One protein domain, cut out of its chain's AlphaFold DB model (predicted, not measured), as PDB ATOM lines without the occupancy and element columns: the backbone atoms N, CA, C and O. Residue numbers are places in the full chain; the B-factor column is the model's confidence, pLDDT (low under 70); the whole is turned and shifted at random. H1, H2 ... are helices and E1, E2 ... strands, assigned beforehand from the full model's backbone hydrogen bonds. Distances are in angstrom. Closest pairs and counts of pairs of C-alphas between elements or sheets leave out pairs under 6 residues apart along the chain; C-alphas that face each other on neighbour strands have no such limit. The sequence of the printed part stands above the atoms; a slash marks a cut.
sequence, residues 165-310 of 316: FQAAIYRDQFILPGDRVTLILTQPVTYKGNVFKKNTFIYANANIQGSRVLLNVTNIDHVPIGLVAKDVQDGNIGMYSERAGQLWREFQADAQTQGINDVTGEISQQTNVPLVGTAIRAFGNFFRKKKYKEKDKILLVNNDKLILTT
ATOM      1  N   PHE A 165      91.500 183.379 187.307       94.44
ATOM      2  CA  PHE A 165      91.647 182.142 188.073       94.44
ATOM      3  C   PHE A 165      92.638 181.183 187.416       94.44
ATOM      4  O   PHE A 165      92.922 181.258 186.221       94.44
ATOM      5  N   GLN A 166      93.163 180.249 188.209       95.19
ATOM      6  CA  GLN A 166      94.104 179.246 187.723       95.19
ATOM      7  C   GLN A 166      93.383 178.055 187.081       95.19
ATOM      8  O   GLN A 166      92.366 177.562 187.576       95.19
ATOM      9  N   ALA A 167      93.968 177.553 186.000       96.56
ATOM     10  CA  ALA A 167      93.625 176.286 185.373       96.56
ATOM     11  C   ALA A 167      94.914 175.524 185.037       96.56
ATOM     12  O   ALA A 167      96.016 176.064 185.142       96.56
ATOM     13  N   ALA A 168      94.783 174.260 184.653       97.62
ATOM     14  CA  ALA A 168      95.912 173.455 184.208       97.62
ATOM     15  C   ALA A 168      95.599 172.715 182.907       97.62
ATOM     16  O   ALA A 168      94.436 172.455 182.596       97.62
ATOM     17  N   ILE A 169      96.635 172.357 182.154       97.88
ATOM     18  CA  ILE A 169      96.512 171.470 180.996       97.88
ATOM     19  C   ILE A 169      96.066 170.079 181.465       97.88
ATOM     20  O   ILE A 169      96.663 169.491 182.370       97.88
ATOM     21  N   TYR A 170      95.017 169.535 180.841       97.75
ATOM     22  CA  TYR A 170      94.560 168.179 181.130       97.75
ATOM     23  C   TYR A 170      95.272 167.154 180.245       97.75
ATOM     24  O   TYR A 170      94.969 167.063 179.057       97.75
ATOM     25  N   ARG A 171      96.143 166.332 180.844       97.56
ATOM     26  CA  ARG A 171      96.988 165.334 180.158       97.56
ATOM     27  C   ARG A 171      97.936 165.951 179.127       97.56
ATOM     28  O   ARG A 171      97.795 167.103 178.733       97.56
ATOM     29  N   ASP A 172      98.900 165.154 178.687       97.56
ATOM     30  CA  ASP A 172      99.781 165.555 177.598       97.56
ATOM     31  C   ASP A 172      98.963 165.666 176.309       97.56
ATOM     32  O   ASP A 172      98.201 164.759 175.957       97.56
ATOM     33  N   GLN A 173      99.092 166.796 175.619       97.00
ATOM     34  CA  GLN A 173      98.346 167.085 174.398       97.00
ATOM     35  C   GLN A 173      99.292 167.571 173.303       97.00
ATOM     36  O   GLN A 173     100.017 168.548 173.479       97.00
ATOM     37  N   PHE A 174      99.250 166.904 172.150       96.69
ATOM     38  CA  PHE A 174      99.985 167.302 170.952       96.69
ATOM     39  C   PHE A 174      99.068 168.076 170.012       96.69
ATOM     40  O   PHE A 174      98.204 167.483 169.359       96.69
ATOM     41  N   ILE A 175      99.279 169.385 169.919       94.94
ATOM     42  CA  ILE A 175      98.360 170.292 169.233       94.94
ATOM     43  C   ILE A 175      98.997 171.013 168.049       94.94
ATOM     44  O   ILE A 175     100.207 171.256 167.991       94.94
ATOM     45  N   LEU A 176      98.139 171.385 167.111       93.75
ATOM     46  CA  LEU A 176      98.393 172.340 166.048       93.75
ATOM     47  C   LEU A 176      97.475 173.559 166.212       93.75
ATOM     48  O   LEU A 176      96.471 173.508 166.925       93.75
ATOM     49  N   PRO A 177      97.790 174.675 165.543       89.31
ATOM     50  CA  PRO A 177      96.894 175.820 165.531       89.31
ATOM     51  C   PRO A 177      95.522 175.471 164.943       89.31
ATOM     52  O   PRO A 177      95.422 174.860 163.878       89.31
ATOM     53  N   GLY A 178      94.466 175.889 165.634       86.50
ATOM     54  CA  GLY A 178      93.077 175.537 165.348       86.50
ATOM     55  C   GLY A 178      92.565 174.319 166.123       86.50
ATOM     56  O   GLY A 178      91.356 174.086 166.118       86.50
ATOM     57  N   ASP A 179      93.436 173.566 166.803       91.69
ATOM     58  CA  ASP A 179      93.014 172.428 167.618       91.69
ATOM     59  C   ASP A 179      92.346 172.880 168.924       91.69
ATOM     60  O   ASP A 179      92.606 173.959 169.469       91.69
ATOM     61  N   ARG A 180      91.487 172.008 169.457       94.38
ATOM     62  CA  ARG A 180      90.861 172.188 170.768       94.38
ATOM     63  C   ARG A 180      91.760 171.613 171.859       94.38
ATOM     64  O   ARG A 180      92.076 170.427 171.834       94.38
ATOM     65  N   VAL A 181      92.087 172.433 172.848       96.75
ATOM     66  CA  VAL A 181      92.828 172.061 174.055       96.75
ATOM     67  C   VAL A 181      91.858 171.826 175.199       96.75
ATOM     68  O   VAL A 181      90.931 172.608 175.417       96.75
ATOM     69  N   THR A 182      92.092 170.753 175.948       97.88
ATOM     70  CA  THR A 182      91.362 170.463 177.183       97.88
ATOM     71  C   THR A 182      92.158 170.965 178.378       97.88
ATOM     72  O   THR A 182      93.313 170.592 178.583       97.88
ATOM     73  N   LEU A 183      91.522 171.804 179.177       97.62
ATOM     74  CA  LEU A 183      92.022 172.330 180.435       97.62
ATOM     75  C   LEU A 183      91.187 171.766 181.585       97.62
ATOM     76  O   LEU A 183      90.084 171.254 181.384       97.62
ATOM     77  N   ILE A 184      91.699 171.894 182.802       97.06
ATOM     78  CA  ILE A 184      91.016 171.494 184.026       97.06
ATOM     79  C   ILE A 184      91.090 172.611 185.068       97.06
ATOM     80  O   ILE A 184      92.153 173.193 185.303       97.06
ATOM     81  N   LEU A 185      89.956 172.918 185.701       96.56
ATOM     82  CA  LEU A 185      89.911 173.869 186.810       96.56
ATOM     83  C   LEU A 185      90.673 173.334 188.022       96.56
ATOM     84  O   LEU A 185      90.362 172.258 188.535       96.56
ATOM     85  N   THR A 186      91.619 174.117 188.538       95.25
ATOM     86  CA  THR A 186      92.372 173.762 189.753       95.25
ATOM     87  C   THR A 186      91.648 174.190 191.033       95.25
ATOM     88  O   THR A 186      91.883 173.609 192.098       95.25
ATOM     89  N   GLN A 187      90.722 175.146 190.919       93.75
ATOM     90  CA  GLN A 187      89.920 175.720 191.999       93.75
ATOM     91  C   GLN A 187      88.469 175.948 191.540       93.75
ATOM     92  O   GLN A 187      88.237 176.083 190.337       93.75
ATOM     93  N   PRO A 188      87.483 175.965 192.459       94.06
ATOM     94  CA  PRO A 188      86.123 176.352 192.105       94.06
ATOM     95  C   PRO A 188      86.072 177.825 191.671       94.06
ATOM     96  O   PRO A 188      86.809 178.657 192.200       94.06
ATOM     97  N   VAL A 189      85.200 178.138 190.713       93.88
ATOM     98  CA  VAL A 189      85.044 179.481 190.135       93.88
ATOM     99  C   VAL A 189      83.566 179.831 190.079       93.88
ATOM    100  O   VAL A 189      82.761 179.026 189.620       93.88
ATOM    101  N   THR A 190      83.217 181.043 190.503       91.94
ATOM    102  CA  THR A 190      81.844 181.552 190.432       91.94
ATOM    103  C   THR A 190      81.758 182.651 189.381       91.94
ATOM    104  O   THR A 190      82.517 183.615 189.434       91.94
ATOM    105  N   TYR A 191      80.825 182.529 188.436       89.62
ATOM    106  CA  TYR A 191      80.587 183.528 187.393       89.62
ATOM    107  C   TYR A 191      79.094 183.630 187.066       89.62
ATOM    108  O   TYR A 191      78.445 182.627 186.773       89.62
ATOM    109  N   LYS A 192      78.536 184.850 187.110       86.69
ATOM    110  CA  LYS A 192      77.103 185.126 186.858       86.69
ATOM    111  C   LYS A 192      76.154 184.202 187.644       86.69
ATOM    112  O   LYS A 192      75.197 183.674 187.090       86.69
ATOM    113  N   GLY A 193      76.460 183.949 188.918       85.94
ATOM    114  CA  GLY A 193      75.680 183.050 189.781       85.94
ATOM    115  C   GLY A 193      75.887 181.548 189.528       85.94
ATOM    116  O   GLY A 193      75.416 180.739 190.321       85.94
ATOM    117  N   ASN A 194      76.629 181.158 188.486       90.69
ATOM    118  CA  ASN A 194      77.001 179.767 188.232       90.69
ATOM    119  C   ASN A 194      78.277 179.419 188.998       90.69
ATOM    120  O   ASN A 194      79.255 180.165 188.941       90.69
ATOM    121  N   VAL A 195      78.278 178.278 189.689       93.75
ATOM    122  CA  VAL A 195      79.440 177.772 190.433       93.75
ATOM    123  C   VAL A 195      80.035 176.583 189.685       93.75
ATOM    124  O   VAL A 195      79.475 175.486 189.682       93.75
ATOM    125  N   PHE A 196      81.205 176.783 189.088       95.00
ATOM    126  CA  PHE A 196      81.994 175.723 188.477       95.00
ATOM    127  C   PHE A 196      82.867 175.065 189.538       95.00
ATOM    128  O   PHE A 196      83.637 175.723 190.238       95.00
ATOM    129  N   LYS A 197      82.740 173.747 189.681       95.94
ATOM    130  CA  LYS A 197      83.497 172.985 190.675       95.94
ATOM    131  C   LYS A 197      84.960 172.849 190.248       95.94
ATOM    132  O   LYS A 197      85.309 172.909 189.070       95.94
ATOM    133  N   LYS A 198      85.828 172.590 191.227       95.25
ATOM    134  CA  LYS A 198      87.181 172.100 190.947       95.25
ATOM    135  C   LYS A 198      87.096 170.851 190.059       95.25
ATOM    136  O   LYS A 198      86.199 170.030 190.239       95.25
ATOM    137  N   ASN A 199      88.061 170.693 189.158       95.50
ATOM    138  CA  ASN A 199      88.158 169.611 188.179       95.50
ATOM    139  C   ASN A 199      87.124 169.641 187.040       95.50
ATOM    140  O   ASN A 199      87.038 168.674 186.286       95.50
ATOM    141  N   THR A 200      86.366 170.729 186.864       95.81
ATOM    142  CA  THR A 200      85.568 170.914 185.645       95.81
ATOM    143  C   THR A 200      86.487 171.077 184.432       95.81
ATOM    144  O   THR A 200      87.487 171.800 184.491       95.81
ATOM    145  N   PHE A 201      86.145 170.402 183.332       96.88
ATOM    146  CA  PHE A 201      86.849 170.541 182.061       96.88
ATOM    147  C   PHE A 201      86.506 171.866 181.385       96.88
ATOM    148  O   PHE A 201      85.344 172.262 181.318       96.88
ATOM    149  N   ILE A 202      87.526 172.520 180.844       96.69
ATOM    150  CA  ILE A 202      87.386 173.738 180.050       96.69
ATOM    151  C   ILE A 202      87.972 173.466 178.672       96.69
ATOM    152  O   ILE A 202      89.054 172.895 178.550       96.69
ATOM    153  N   TYR A 203      87.266 173.891 177.631       96.75
ATOM    154  CA  TYR A 203      87.730 173.746 176.261       96.75
ATOM    155  C   TYR A 203      88.210 175.089 175.728       96.75
ATOM    156  O   TYR A 203      87.460 176.063 175.708       96.75
ATOM    157  N   ALA A 204      89.459 175.118 175.277       95.00
ATOM    158  CA  ALA A 204      90.059 176.280 174.649       95.00
ATOM    159  C   ALA A 204      90.382 175.986 173.185       95.00
ATOM    160  O   ALA A 204      90.795 174.881 172.838       95.00
ATOM    161  N   ASN A 205      90.247 176.988 172.328       93.19
ATOM    162  CA  ASN A 205      90.773 176.943 170.973       93.19
ATOM    163  C   ASN A 205      92.224 177.417 171.010       93.19
ATOM    164  O   ASN A 205      92.492 178.531 171.474       93.19
ATOM    165  N   ALA A 206      93.144 176.583 170.530       92.25
ATOM    166  CA  ALA A 206      94.548 176.936 170.439       92.25
ATOM    167  C   ALA A 206      94.855 177.672 169.141       92.25
ATOM    168  O   ALA A 206      94.454 177.269 168.052       92.25
ATOM    169  N   ASN A 207      95.637 178.731 169.253       90.31
ATOM    170  CA  ASN A 207      96.283 179.396 168.138       90.31
ATOM    171  C   ASN A 207      97.734 179.693 168.523       90.31
ATOM    172  O   ASN A 207      98.136 179.456 169.662       90.31
ATOM    173  N   ILE A 208      98.535 180.201 167.596       89.62
ATOM    174  CA  ILE A 208      99.890 180.651 167.902       89.62
ATOM    175  C   ILE A 208     100.119 182.056 167.374       89.62
ATOM    176  O   ILE A 208      99.539 182.460 166.370       89.62
ATOM    177  N   GLN A 209     100.980 182.785 168.068       86.44
ATOM    178  CA  GLN A 209     101.446 184.098 167.663       86.44
ATOM    179  C   GLN A 209     102.906 184.229 168.087       86.44
ATOM    180  O   GLN A 209     103.229 184.190 169.275       86.44
ATOM    181  N   GLY A 210     103.811 184.332 167.111       88.50
ATOM    182  CA  GLY A 210     105.246 184.262 167.383       88.50
ATOM    183  C   GLY A 210     105.611 182.958 168.101       88.50
ATOM    184  O   GLY A 210     105.233 181.875 167.662       88.50
ATOM    185  N   SER A 211     106.330 183.056 169.218       92.56
ATOM    186  CA  SER A 211     106.736 181.920 170.059       92.56
ATOM    187  C   SER A 211     105.749 181.596 171.186       92.56
ATOM    188  O   SER A 211     106.161 181.103 172.237       92.56
ATOM    189  N   ARG A 212     104.460 181.915 171.016       92.75
ATOM    190  CA  ARG A 212     103.437 181.679 172.040       92.75
ATOM    191  C   ARG A 212     102.223 180.943 171.518       92.75
ATOM    192  O   ARG A 212     101.805 181.144 170.381       92.75
ATOM    193  N   VAL A 213     101.647 180.126 172.393       94.06
ATOM    194  CA  VAL A 213     100.374 179.431 172.210       94.06
ATOM    195  C   VAL A 213      99.279 180.243 172.883       94.06
ATOM    196  O   VAL A 213      99.242 180.361 174.106       94.06
ATOM    197  N   LEU A 214      98.382 180.800 172.080       93.38
ATOM    198  CA  LEU A 214      97.205 181.518 172.549       93.38
ATOM    199  C   LEU A 214      96.079 180.516 172.786       93.38
ATOM    200  O   LEU A 214      95.737 179.754 171.882       93.38
ATOM    201  N   LEU A 215      95.489 180.526 173.976       94.38
ATOM    202  CA  LEU A 215      94.337 179.691 174.302       94.38
ATOM    203  C   LEU A 215      93.140 180.592 174.586       94.38
ATOM    204  O   LEU A 215      93.177 181.389 175.523       94.38
ATOM    205  N   ASN A 216      92.095 180.442 173.775       93.44
ATOM    206  CA  ASN A 216      90.864 181.216 173.885       93.44
ATOM    207  C   ASN A 216      89.711 180.310 174.313       93.44
ATOM    208  O   ASN A 216      89.397 179.338 173.625       93.44
ATOM    209  N   VAL A 217      89.060 180.646 175.419       94.50
ATOM    210  CA  VAL A 217      87.870 179.955 175.927       94.50
ATOM    211  C   VAL A 217      86.656 180.820 175.618       94.50
ATOM    212  O   VAL A 217      86.690 182.030 175.828       94.50
ATOM    213  N   THR A 218      85.592 180.207 175.101       92.62
ATOM    214  CA  THR A 218      84.338 180.905 174.758       92.62
ATOM    215  C   THR A 218      83.188 180.569 175.700       92.62
ATOM    216  O   THR A 218      82.187 181.284 175.742       92.62
ATOM    217  N   ASN A 219      83.303 179.462 176.428       92.75
ATOM    218  CA  ASN A 219      82.314 179.007 177.388       92.75
ATOM    219  C   ASN A 219      82.947 178.055 178.410       92.75
ATOM    220  O   ASN A 219      83.943 177.389 178.122       92.75
ATOM    221  N   ILE A 220      82.333 177.973 179.586       94.12
ATOM    222  CA  ILE A 220      82.586 176.928 180.580       94.12
ATOM    223  C   ILE A 220      81.239 176.280 180.861       94.12
ATOM    224  O   ILE A 220      80.305 176.973 181.252       94.12
ATOM    225  N   ASP A 221      81.134 174.972 180.628       90.94
ATOM    226  CA  ASP A 221      79.892 174.212 180.810       90.94
ATOM    227  C   ASP A 221      78.667 174.910 180.184       90.94
ATOM    228  O   ASP A 221      77.663 175.174 180.840       90.94
ATOM    229  N   HIS A 222      78.784 175.276 178.901       91.00
ATOM    230  CA  HIS A 222      77.750 175.966 178.115       91.00
ATOM    231  C   HIS A 222      77.423 177.402 178.555       91.00
ATOM    232  O   HIS A 222      76.684 178.092 177.853       91.00
ATOM    233  N   VAL A 223      78.003 177.896 179.651       92.25
ATOM    234  CA  VAL A 223      77.872 179.293 180.072       92.25
ATOM    235  C   VAL A 223      78.848 180.149 179.259       92.25
ATOM    236  O   VAL A 223      80.061 179.941 179.369       92.25
ATOM    237  N   PRO A 224      78.370 181.117 178.452       92.19
ATOM    238  CA  PRO A 224      79.239 181.952 177.630       92.19
ATOM    239  C   PRO A 224      80.171 182.812 178.486       92.19
ATOM    240  O   PRO A 224      79.716 183.590 179.330       92.19
ATOM    241  N   ILE A 225      81.474 182.685 178.240       90.62
ATOM    242  CA  ILE A 225      82.513 183.474 178.894       90.62
ATOM    243  C   ILE A 225      83.748 183.566 177.997       90.62
ATOM    244  O   ILE A 225      84.301 182.551 177.581       90.62
ATOM    245  N   GLY A 226      84.171 184.790 177.683       91.38
ATOM    246  CA  GLY A 226      85.381 185.042 176.904       91.38
ATOM    247  C   GLY A 226      86.599 185.113 177.816       91.38
ATOM    248  O   GLY A 226      86.722 186.068 178.579       91.38
ATOM    249  N   LEU A 227      87.494 184.129 177.737       93.12
ATOM    250  CA  LEU A 227      88.740 184.113 178.511       93.12
ATOM    251  C   LEU A 227      89.944 183.868 177.609       93.12
ATOM    252  O   LEU A 227      89.867 183.122 176.630       93.12
ATOM    253  N   VAL A 228      91.071 184.449 178.001       94.00
ATOM    254  CA  VAL A 228      92.388 184.227 177.405       94.00
ATOM    255  C   VAL A 228      93.329 183.638 178.449       94.00
ATOM    256  O   VAL A 228      93.257 183.988 179.630       94.00
ATOM    257  N   ALA A 229      94.213 182.738 178.029       94.75
ATOM    258  CA  ALA A 229      95.252 182.207 178.907       94.75
ATOM    259  C   ALA A 229      96.463 183.142 178.987       94.75
ATOM    260  O   ALA A 229      96.949 183.634 177.967       94.75
ATOM    261  N   LYS A 230      96.987 183.309 180.199       94.69
ATOM    262  CA  LYS A 230      98.285 183.902 180.509       94.69
ATOM    263  C   LYS A 230      99.231 182.841 181.061       94.69
ATOM    264  O   LYS A 230      98.802 181.930 181.778       94.69
ATOM    265  N   ASP A 231     100.507 182.980 180.739       93.75
ATOM    266  CA  ASP A 231     101.570 182.169 181.322       93.75
ATOM    267  C   ASP A 231     101.763 182.544 182.802       93.75
ATOM    268  O   ASP A 231     101.743 183.720 183.170       93.75
ATOM    269  N   VAL A 232     101.935 181.545 183.669       92.88
ATOM    270  CA  VAL A 232     102.158 181.764 185.109       92.88
ATOM    271  C   VAL A 232     103.546 182.347 185.379       92.88
ATOM    272  O   VAL A 232     103.720 183.038 186.379       92.88
ATOM    273  N   GLN A 233     104.535 182.063 184.524       90.38
ATOM    274  CA  GLN A 233     105.928 182.450 184.755       90.38
ATOM    275  C   GLN A 233     106.174 183.931 184.469       90.38
ATOM    276  O   GLN A 233     106.870 184.594 185.234       90.38
ATOM    277  N   ASP A 234     105.621 184.447 183.370       91.81
ATOM    278  CA  ASP A 234     105.878 185.816 182.907       91.81
ATOM    279  C   ASP A 234     104.630 186.721 182.913       91.81
ATOM    280  O   ASP A 234     104.746 187.923 182.672       91.81
ATOM    281  N   GLY A 235     103.444 186.169 183.200       89.06
ATOM    282  CA  GLY A 235     102.175 186.900 183.269       89.06
ATOM    283  C   GLY A 235     101.631 187.372 181.918       89.06
ATOM    284  O   GLY A 235     100.588 188.031 181.867       89.06
ATOM    285  N   ASN A 236     102.311 187.056 180.817       90.56
ATOM    286  CA  ASN A 236     101.922 187.514 179.499       90.56
ATOM    287  C   ASN A 236     100.859 186.613 178.867       90.56
ATOM    288  O   ASN A 236     100.697 185.452 179.231       90.56
ATOM    289  N   ILE A 237     100.149 187.144 177.867       91.06
ATOM    290  CA  ILE A 237      99.142 186.387 177.117       91.06
ATOM    291  C   ILE A 237      99.819 185.285 176.293       91.06
ATOM    292  O   ILE A 237     100.739 185.547 175.511       91.06
ATOM    293  N   GLY A 238      99.282 184.075 176.433       91.88
ATOM    294  CA  GLY A 238      99.736 182.858 175.779       91.88
ATOM    295  C   GLY A 238     100.916 182.190 176.478       91.88
ATOM    296  O   GLY A 238     101.763 182.852 177.065       91.88
ATOM    297  N   MET A 239     100.989 180.865 176.370       93.31
ATOM    298  CA  MET A 239     102.080 180.072 176.942       93.31
ATOM    299  C   MET A 239     103.284 180.069 176.007       93.31
ATOM    300  O   MET A 239     103.120 179.934 174.788       93.31
ATOM    301  N   TYR A 240     104.492 180.185 176.551       93.69
ATOM    302  CA  TYR A 240     105.700 180.124 175.731       93.69
ATOM    303  C   TYR A 240     105.907 178.729 175.120       93.69
ATOM    304  O   TYR A 240     105.824 177.706 175.795       93.69
ATOM    305  N   SER A 241     106.217 178.682 173.824       94.31
ATOM    306  CA  SER A 241     106.598 177.452 173.135       94.31
ATOM    307  C   SER A 241     107.560 177.748 171.992       94.31
ATOM    308  O   SER A 241     107.235 178.452 171.031       94.31
ATOM    309  N   GLU A 242     108.743 177.137 172.042       93.88
ATOM    310  CA  GLU A 242     109.703 177.225 170.941       93.88
ATOM    311  C   GLU A 242     109.110 176.648 169.646       93.88
ATOM    312  O   GLU A 242     109.258 177.224 168.562       93.88
ATOM    313  N   ARG A 243     108.367 175.539 169.763       94.56
ATOM    314  CA  ARG A 243     107.735 174.885 168.617       94.56
ATOM    315  C   ARG A 243     106.667 175.764 167.970       94.56
ATOM    316  O   ARG A 243     106.595 175.791 166.743       94.56
ATOM    317  N   ALA A 244     105.908 176.531 168.756       91.44
ATOM    318  CA  ALA A 244     104.997 177.541 168.213       91.44
ATOM    319  C   ALA A 244     105.752 178.552 167.335       91.44
ATOM    320  O   ALA A 244     105.353 178.793 166.200       91.44
ATOM    321  N   GLY A 245     106.912 179.036 167.789       90.62
ATOM    322  CA  GLY A 245     107.755 179.951 167.010       90.62
ATOM    323  C   GLY A 245     108.258 179.354 165.695       90.62
ATOM    324  O   GLY A 245     108.322 180.043 164.676       90.62
ATOM    325  N   GLN A 246     108.601 178.067 165.692       92.69
ATOM    326  CA  GLN A 246     109.008 177.361 164.477       92.69
ATOM    327  C   GLN A 246     107.842 177.202 163.488       92.69
ATOM    328  O   GLN A 246     108.014 177.491 162.306       92.69
ATOM    329  N   LEU A 247     106.660 176.797 163.966       91.38
ATOM    330  CA  LEU A 247     105.446 176.674 163.150       91.38
ATOM    331  C   LEU A 247     104.998 178.028 162.587       91.38
ATOM    332  O   LEU A 247     104.594 178.113 161.430       91.38
ATOM    333  N   TRP A 248     105.128 179.096 163.376       88.06
ATOM    334  CA  TRP A 248     104.837 180.462 162.950       88.06
ATOM    335  C   TRP A 248     105.713 180.891 161.771       88.06
ATOM    336  O   TRP A 248     105.203 181.379 160.765       88.06
ATOM    337  N   ARG A 249     107.029 180.646 161.853       89.19
ATOM    338  CA  ARG A 249     107.957 180.920 160.745       89.19
ATOM    339  C   ARG A 249     107.678 180.051 159.522       89.19
ATOM    340  O   ARG A 249     107.773 180.544 158.404       89.19
ATOM    341  N   GLU A 250     107.333 178.780 159.728       89.75
ATOM    342  CA  GLU A 250     106.974 177.869 158.636       89.75
ATOM    343  C   GLU A 250     105.755 178.385 157.861       89.75
ATOM    344  O   GLU A 250     105.782 178.429 156.632       89.75
ATOM    345  N   PHE A 251     104.721 178.832 158.575       86.94
ATOM    346  CA  PHE A 251     103.548 179.444 157.963       86.94
ATOM    347  C   PHE A 251     103.893 180.741 157.224       86.94
ATOM    348  O   PHE A 251     103.465 180.923 156.089       86.94
ATOM    349  N   GLN A 252     104.685 181.634 157.830       83.75
ATOM    350  CA  GLN A 252     105.080 182.890 157.181       83.75
ATOM    351  C   GLN A 252     105.845 182.650 155.873       83.75
ATOM    352  O   GLN A 252     105.562 183.307 154.874       83.75
ATOM    353  N   ALA A 253     106.778 181.693 155.860       86.00
ATOM    354  CA  ALA A 253     107.541 181.350 154.662       86.00
ATOM    355  C   ALA A 253     106.649 180.775 153.546       86.00
ATOM    356  O   ALA A 253     106.820 181.111 152.371       86.00
ATOM    357  N   ASP A 254     105.675 179.935 153.902       84.00
ATOM    358  CA  ASP A 254     104.724 179.371 152.940       84.00
ATOM    359  C   ASP A 254     103.756 180.432 152.396       84.00
ATOM    360  O   ASP A 254     103.553 180.515 151.186       84.00
ATOM    361  N   ALA A 255     103.237 181.305 153.262       81.00
ATOM    362  CA  ALA A 255     102.351 182.399 152.873       81.00
ATOM    363  C   ALA A 255     103.036 183.389 151.913       81.00
ATOM    364  O   ALA A 255     102.422 183.811 150.931       81.00
ATOM    365  N   GLN A 256     104.318 183.702 152.148       77.75
ATOM    366  CA  GLN A 256     105.138 184.495 151.222       77.75
ATOM    367  C   GLN A 256     105.331 183.785 149.877       77.75
ATOM    368  O   GLN A 256     105.207 184.408 148.826       77.75
ATOM    369  N   THR A 257     105.590 182.473 149.896       78.31
ATOM    370  CA  THR A 257     105.784 181.674 148.672       78.31
ATOM    371  C   THR A 257     104.501 181.574 147.842       78.31
ATOM    372  O   THR A 257     104.553 181.590 146.615       78.31
ATOM    373  N   GLN A 258     103.340 181.496 148.497       73.94
ATOM    374  CA  GLN A 258     102.028 181.409 147.849       73.94
ATOM    375  C   GLN A 258     101.448 182.778 147.449       73.94
ATOM    376  O   GLN A 258     100.340 182.832 146.918       73.94
ATOM    377  N   GLY A 259     102.173 183.880 147.681       64.50
ATOM    378  CA  GLY A 259     101.740 185.228 147.301       64.50
ATOM    379  C   GLY A 259     100.513 185.732 148.067       64.50
ATOM    380  O   GLY A 259      99.803 186.611 147.580       64.50
ATOM    381  N   ILE A 260     100.242 185.183 149.257       66.44
ATOM    382  CA  ILE A 260      99.114 185.591 150.103       66.44
ATOM    383  C   ILE A 260      99.539 186.834 150.900       66.44
ATOM    384  O   ILE A 260      99.834 186.769 152.098       66.44
ATOM    385  N   ASN A 261      99.614 187.969 150.200       55.59
ATOM    386  CA  ASN A 261     100.085 189.250 150.742       55.59
ATOM    387  C   ASN A 261      99.150 189.825 151.822       55.59
ATOM    388  O   ASN A 261      99.621 190.450 152.771       55.59
ATOM    389  N   ASP A 262      97.846 189.553 151.731       58.94
ATOM    390  CA  ASP A 262      96.845 190.080 152.671       58.94
ATOM    391  C   ASP A 262      97.003 189.474 154.076       58.94
ATOM    392  O   ASP A 262      96.960 190.175 155.082       58.94
ATOM    393  N   VAL A 263      97.298 188.172 154.156       58.91
ATOM    394  CA  VAL A 263      97.480 187.466 155.435       58.91
ATOM    395  C   VAL A 263      98.850 187.766 156.046       58.91
ATOM    396  O   VAL A 263      98.985 187.823 157.265       58.91
ATOM    397  N   THR A 264      99.879 187.992 155.223       53.84
ATOM    398  CA  THR A 264     101.219 188.357 155.712       53.84
ATOM    399  C   THR A 264     101.274 189.795 156.229       53.84
ATOM    400  O   THR A 264     101.909 190.025 157.256       53.84
ATOM    401  N   GLY A 265     100.565 190.741 155.603       52.84
ATOM    402  CA  GLY A 265     100.442 192.118 156.093       52.84
ATOM    403  C   GLY A 265      99.765 192.216 157.466       52.84
ATOM    404  O   GLY A 265     100.294 192.872 158.363       52.84
ATOM    405  N   GLU A 266      98.652 191.505 157.663       52.81
ATOM    406  CA  GLU A 266      97.920 191.450 158.941       52.81
ATOM    407  C   GLU A 266      98.724 190.764 160.058       52.81
ATOM    408  O   GLU A 266      98.677 191.172 161.218       52.81
ATOM    409  N   ILE A 267      99.512 189.742 159.712       53.19
ATOM    410  CA  ILE A 267     100.340 188.980 160.656       53.19
ATOM    411  C   ILE A 267     101.620 189.723 161.057       53.19
ATOM    412  O   ILE A 267     102.096 189.572 162.185       53.19
ATOM    413  N   SER A 268     102.205 190.505 160.149       45.88
ATOM    414  CA  SER A 268     103.454 191.228 160.405       45.88
ATOM    415  C   SER A 268     103.266 192.520 161.198       45.88
ATOM    416  O   SER A 268     104.224 192.964 161.827       45.88
ATOM    417  N   GLN A 269     102.080 193.139 161.177       45.47
ATOM    418  CA  GLN A 269     101.933 194.504 161.687       45.47
ATOM    419  C   GLN A 269     101.547 194.635 163.161       45.47
ATOM    420  O   GLN A 269     101.723 195.724 163.703       45.47
ATOM    421  N   GLN A 270     101.053 193.605 163.853       42.72
ATOM    422  CA  GLN A 270     100.525 193.825 165.203       42.72
ATOM    423  C   GLN A 270     100.804 192.655 166.149       42.72
ATOM    424  O   GLN A 270     100.097 191.656 166.184       42.72
ATOM    425  N   THR A 271     101.806 192.833 167.011       44.75
ATOM    426  CA  THR A 271     102.122 191.972 168.165       44.75
ATOM    427  C   THR A 271     101.004 191.898 169.211       44.75
ATOM    428  O   THR A 271     101.146 191.159 170.181       44.75
ATOM    429  N   ASN A 272      99.898 192.625 169.031       41.22
ATOM    430  CA  ASN A 272      98.842 192.751 170.031       41.22
ATOM    431  C   ASN A 272      97.413 192.754 169.463       41.22
ATOM    432  O   ASN A 272      96.480 193.036 170.212       41.22
ATOM    433  N   VAL A 273      97.222 192.477 168.166       47.41
ATOM    434  CA  VAL A 273      95.880 192.444 167.566       47.41
ATOM    435  C   VAL A 273      95.505 191.007 167.217       47.41
ATOM    436  O   VAL A 273      96.282 190.316 166.556       47.41
ATOM    437  N   PRO A 274      94.342 190.520 167.691       49.12
ATOM    438  CA  PRO A 274      93.892 189.168 167.403       49.12
ATOM    439  C   PRO A 274      93.752 188.980 165.892       49.12
ATOM    440  O   PRO A 274      93.141 189.806 165.214       49.12
ATOM    441  N   LEU A 275      94.305 187.878 165.369       57.62
ATOM    442  CA  LEU A 275      94.157 187.521 163.959       57.62
ATOM    443  C   LEU A 275      92.667 187.555 163.577       57.62
ATOM    444  O   LEU A 275      91.828 186.963 164.259       57.62
ATOM    445  N   VAL A 276      92.330 188.222 162.474       57.41
ATOM    446  CA  VAL A 276      90.955 188.272 161.962       57.41
ATOM    447  C   VAL A 276      90.520 186.911 161.403       57.41
ATOM    448  O   VAL A 276      91.334 186.075 161.001       57.41
ATOM    449  N   GLY A 277      89.208 186.653 161.384       58.97
ATOM    450  CA  GLY A 277      88.641 185.318 161.138       58.97
ATOM    451  C   GLY A 277      89.036 184.652 159.808       58.97
ATOM    452  O   GLY A 277      89.013 183.423 159.698       58.97
ATOM    453  N   THR A 278      89.430 185.421 158.792       61.31
ATOM    454  CA  THR A 278      89.954 184.881 157.524       61.31
ATOM    455  C   THR A 278      91.387 184.371 157.684       61.31
ATOM    456  O   THR A 278      91.674 183.244 157.268       61.31
ATOM    457  N   ALA A 279      92.245 185.120 158.383       65.88
ATOM    458  CA  ALA A 279      93.609 184.713 158.707       65.88
ATOM    459  C   ALA A 279      93.627 183.458 159.594       65.88
ATOM    460  O   ALA A 279      94.336 182.507 159.280       65.88
ATOM    461  N   ILE A 280      92.767 183.378 160.621       67.00
ATOM    462  CA  ILE A 280      92.652 182.185 161.487       67.00
ATOM    463  C   ILE A 280      92.286 180.930 160.677       67.00
ATOM    464  O   ILE A 280      92.859 179.860 160.893       67.00
ATOM    465  N   ARG A 281      91.348 181.042 159.727       72.06
ATOM    466  CA  ARG A 281      90.939 179.904 158.885       72.06
ATOM    467  C   ARG A 281      92.052 179.456 157.945       72.06
ATOM    468  O   ARG A 281      92.303 178.256 157.854       72.06
ATOM    469  N   ALA A 282      92.723 180.388 157.269       73.62
ATOM    470  CA  ALA A 282      93.862 180.074 156.405       73.62
ATOM    471  C   ALA A 282      94.994 179.401 157.199       73.62
ATOM    472  O   ALA A 282      95.529 178.374 156.779       73.62
ATOM    473  N   PHE A 283      95.267 179.927 158.391       76.56
ATOM    474  CA  PHE A 283      96.278 179.430 159.310       76.56
ATOM    475  C   PHE A 283      95.989 177.998 159.778       76.56
ATOM    476  O   PHE A 283      96.810 177.106 159.582       76.56
ATOM    477  N   GLY A 284      94.784 177.723 160.287       77.12
ATOM    478  CA  GLY A 284      94.394 176.360 160.664       77.12
ATOM    479  C   GLY A 284      94.376 175.399 159.468       77.12
ATOM    480  O   GLY A 284      94.830 174.259 159.567       77.12
ATOM    481  N   ASN A 285      93.903 175.847 158.301       81.50
ATOM    482  CA  ASN A 285      93.886 175.024 157.089       81.50
ATOM    483  C   ASN A 285      95.300 174.623 156.635       81.50
ATOM    484  O   ASN A 285      95.477 173.495 156.175       81.50
ATOM    485  N   PHE A 286      96.290 175.509 156.767       85.75
ATOM    486  CA  PHE A 286      97.687 175.222 156.432       85.75
ATOM    487  C   PHE A 286      98.224 174.035 157.239       85.75
ATOM    488  O   PHE A 286      98.672 173.042 156.658       85.75
ATOM    489  N   PHE A 287      98.096 174.080 158.570       86.25
ATOM    490  CA  PHE A 287      98.628 173.014 159.420       86.25
ATOM    491  C   PHE A 287      97.842 171.710 159.304       86.25
ATOM    492  O   PHE A 287      98.443 170.647 159.394       86.25
ATOM    493  N   ARG A 288      96.528 171.755 159.033       83.88
ATOM    494  CA  ARG A 288      95.740 170.532 158.784       83.88
ATOM    495  C   ARG A 288      96.114 169.832 157.475       83.88
ATOM    496  O   ARG A 288      96.016 168.612 157.393       83.88
ATOM    497  N   LYS A 289      96.516 170.582 156.442       85.50
ATOM    498  CA  LYS A 289      96.973 170.003 155.166       85.50
ATOM    499  C   LYS A 289      98.324 169.309 155.313       85.50
ATOM    500  O   LYS A 289      98.574 168.295 154.662       85.50
ATOM    501  N   LYS A 290      99.197 169.843 156.166       81.31
ATOM    502  CA  LYS A 290     100.486 169.227 156.469       81.31
ATOM    503  C   LYS A 290     100.283 168.055 157.436       81.31
ATOM    504  O   LYS A 290      99.789 168.207 158.545       81.31
ATOM    505  N   LYS A 291     100.656 166.847 157.010       84.75
ATOM    506  CA  LYS A 291     100.529 165.611 157.806       84.75
ATOM    507  C   LYS A 291     101.591 165.543 158.921       84.75
ATOM    508  O   LYS A 291     102.498 164.716 158.854       84.75
ATOM    509  N   TYR A 292     101.509 166.423 159.920       87.50
ATOM    510  CA  TYR A 292     102.445 166.453 161.052       87.50
ATOM    511  C   TYR A 292     102.325 165.202 161.929       87.50
ATOM    512  O   TYR A 292     101.220 164.778 162.281       87.50
ATOM    513  N   LYS A 293     103.470 164.638 162.333       90.25
ATOM    514  CA  LYS A 293     103.533 163.601 163.373       90.25
ATOM    515  C   LYS A 293     103.539 164.264 164.751       90.25
ATOM    516  O   LYS A 293     103.824 165.450 164.856       90.25
ATOM    517  N   GLU A 294     103.272 163.508 165.816       87.81
ATOM    518  CA  GLU A 294     103.237 164.039 167.194       87.81
ATOM    519  C   GLU A 294     104.504 164.811 167.574       87.81
ATOM    520  O   GLU A 294     104.415 165.921 168.084       87.81
ATOM    521  N   LYS A 295     105.679 164.286 167.209       89.12
ATOM    522  CA  LYS A 295     106.979 164.947 167.421       89.12
ATOM    523  C   LYS A 295     107.119 166.321 166.751       89.12
ATOM    524  O   LYS A 295     107.997 167.092 167.116       89.12
ATOM    525  N   ASP A 296     106.291 166.600 165.747       92.06
ATOM    526  CA  ASP A 296     106.318 167.841 164.982       92.06
ATOM    527  C   ASP A 296     105.218 168.814 165.449       92.06
ATOM    528  O   ASP A 296     105.140 169.939 164.948       92.06
ATOM    529  N   LYS A 297     104.366 168.402 166.396       94.62
ATOM    530  CA  LYS A 297     103.313 169.221 167.006       94.62
ATOM    531  C   LYS A 297     103.827 169.937 168.253       94.62
ATOM    532  O   LYS A 297     104.904 169.641 168.766       94.62
ATOM    533  N   ILE A 298     103.049 170.895 168.743       95.62
ATOM    534  CA  ILE A 298     103.326 171.544 170.023       95.62
ATOM    535  C   ILE A 298     102.877 170.599 171.134       95.62
ATOM    536  O   ILE A 298     101.718 170.192 171.159       95.62
ATOM    537  N   LEU A 299     103.787 170.262 172.046       96.88
ATOM    538  CA  LEU A 299     103.460 169.530 173.263       96.88
ATOM    539  C   LEU A 299     102.997 170.517 174.338       96.88
ATOM    540  O   LEU A 299     103.738 171.429 174.699       96.88
ATOM    541  N   LEU A 300     101.790 170.304 174.849       96.56
ATOM    542  CA  LEU A 300     101.325 170.867 176.110       96.56
ATOM    543  C   LEU A 300     101.441 169.783 177.177       96.56
ATOM    544  O   LEU A 300     100.867 168.704 177.004       96.56
ATOM    545  N   VAL A 301     102.196 170.046 178.244       96.50
ATOM    546  CA  VAL A 301     102.491 169.047 179.277       96.50
ATOM    547  C   VAL A 301     101.359 169.002 180.295       96.50
ATOM    548  O   VAL A 301     100.798 170.025 180.688       96.50
ATOM    549  N   ASN A 302     101.006 167.797 180.733       96.69
ATOM    550  CA  ASN A 302     100.006 167.584 181.761       96.69
ATOM    551  C   ASN A 302     100.320 168.385 183.029       96.69
ATOM    552  O   ASN A 302     101.437 168.343 183.541       96.69
ATOM    553  N   ASN A 303      99.285 168.999 183.604       94.56
ATOM    554  CA  ASN A 303      99.357 169.737 184.863       94.56
ATOM    555  C   ASN A 303     100.202 171.029 184.806       94.56
ATOM    556  O   ASN A 303     100.401 171.661 185.848       94.56
ATOM    557  N   ASP A 304     100.624 171.465 183.614       95.12
ATOM    558  CA  ASP A 304     101.147 172.816 183.413       95.12
ATOM    559  C   ASP A 304     100.058 173.833 183.741       95.12
ATOM    560  O   ASP A 304      98.931 173.759 183.239       95.12
ATOM    561  N   LYS A 305     100.388 174.769 184.632       95.81
ATOM    562  CA  LYS A 305      99.453 175.771 185.140       95.81
ATOM    563  C   LYS A 305      99.434 176.994 184.238       95.81
ATOM    564  O   LYS A 305     100.474 177.453 183.778       95.81
ATOM    565  N   LEU A 306      98.248 177.563 184.079       96.06
ATOM    566  CA  LEU A 306      98.006 178.815 183.374       96.06
ATOM    567  C   LEU A 306      96.958 179.643 184.116       96.06
ATOM    568  O   LEU A 306      96.196 179.124 184.938       96.06
ATOM    569  N   ILE A 307      96.913 180.937 183.822       96.31
ATOM    570  CA  ILE A 307      95.925 181.859 184.383       96.31
ATOM    571  C   ILE A 307      94.903 182.166 183.295       96.31
ATOM    572  O   ILE A 307      95.261 182.685 182.243       96.31
ATOM    573  N   LEU A 308      93.632 181.849 183.524       95.44
ATOM    574  CA  LEU A 308      92.549 182.284 182.650       95.44
ATOM    575  C   LEU A 308      92.051 183.639 183.131       95.44
ATOM    576  O   LEU A 308      91.709 183.792 184.302       95.44
ATOM    577  N   THR A 309      92.021 184.610 182.223       94.31
ATOM    578  CA  THR A 309      91.587 185.975 182.518       94.31
ATOM    579  C   THR A 309      90.617 186.480 181.456       94.31
ATOM    580  O   THR A 309      90.714 186.097 180.288       94.31
ATOM    581  N   THR A 310      89.685 187.352 181.825       90.62
ATOM    582  CA  THR A 310      88.908 188.113 180.839       90.62
ATOM    583  C   THR A 310      89.843 189.044 180.062       90.62
ATOM    584  O   THR A 310      90.618 189.770 180.693       90.62
TER     585      THR A 310
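What this domain is: This is residues 165 to 310 of the 316 residues of the protein "Conjugative transposon, TraM" of Arenibacter algicola (UniProt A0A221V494). A closed barrel of six antiparallel strands makes the body, and three helices gather at one end of its long direction, H1 and H2 as a helical hairpin and H3 crossing H1 nearly at right angles. The small strand hairpin E4 and E5 lies at the opposite end, and a two-strand sheet, E2 and E9, lies beside the barrel. The printed part has 146 residues with ten named strands and three named helices, in the order E1 to E8, H1, H2, H3, E9, E10; the ring runs E1, E3, E6, E7, E8, E10 and back to E1. The class is mixed, helices and strands. The whole is compact, with a radius of gyration of the C-alphas of 15.7 A, and elongated, spanning 50 by 30 by 28 A.

How they stand to each other: In the barrel, E6, residues 201 to 209, E7, residues 212 to 220, and E8, residues 223 to 231, form a meander, each strand the antiparallel neighbour of the one before. E6 and E7 are a hairpin, with N 207 and O 214 at 2.8 A, and E7 and E8 another, with N 227 and O 217 at 2.9 A. E8 bends by 53 degrees at residue 226, and its pairing is staggered: residues 223 to 228 pair with E7, residues 228 to 231 with E10, residues 305 to 309. Between E8 and E10, N 230 and O 307 are 2.7 A apart. E10 is antiparallel to E1, residues 165 to 169, with N 167 and O 306 at 2.9 A. E1 is antiparallel to E3, residues 180 to 185, with N 184 and O 168 at 2.8 A. E3 is antiparallel to E6, with N 183 and O 202 at 2.8 A. E2, residues 173 to 175, and E9, residues 298 to 300, are antiparallel neighbours, with N 300 and O 173 at 2.8 A. The closest C-alphas of E2 and E3 are those of Gln 173 and Val 181, 7.4 A apart. E4, residues 189 to 191, and E5, residues 194 to 196, form an antiparallel hairpin, with N 196 and O 189 at 2.8 A. H1, residues 242 to 257, is on the barrel and outside it, its closest C-alphas to E7 being those of Ala 244 and Arg 212, 5.8 A apart. H2, residues 261 to 269, is not on the barrel. H2 touches residues 252 to 256 of H1, closest at the C-alphas of Ala 255 and Thr 264, 6.7 A. These two helices run opposite ways at a steep tilt of 38 degrees, only just beyond shallow. H3, residues 277 to 289, is near E6. H3 is close to but not clearly touching H1, about perpendicular at 79 degrees, with the C-alphas of Phe 251 and Phe 286 closest at 7.4 A. In H1, H2 and H3 every O i to N i+4 pair is within hydrogen-bond range.

Where its parts are: E1 begins at C-alpha 165, (91.647, 182.142, 188.073). From first to last C-alpha, E6 measures 24.6 A, E8 23.9 A, E7 23.0 A and E3 16.2 A. H1 measures 23.0 A, from C-alpha 242 at (109.703, 177.225, 170.941), and H3 18.4 A. E10 ends at C-alpha 309, (91.587, 185.975, 182.518).

The domain as a whole: The two C-alphas farthest apart, those of Gly 193 and Thr 257, are 51.0 A apart. The printed part has no cut and no long link. The mean pLDDT of the printed part is 85.9; residues 259 to 280, which include H2, are under 70.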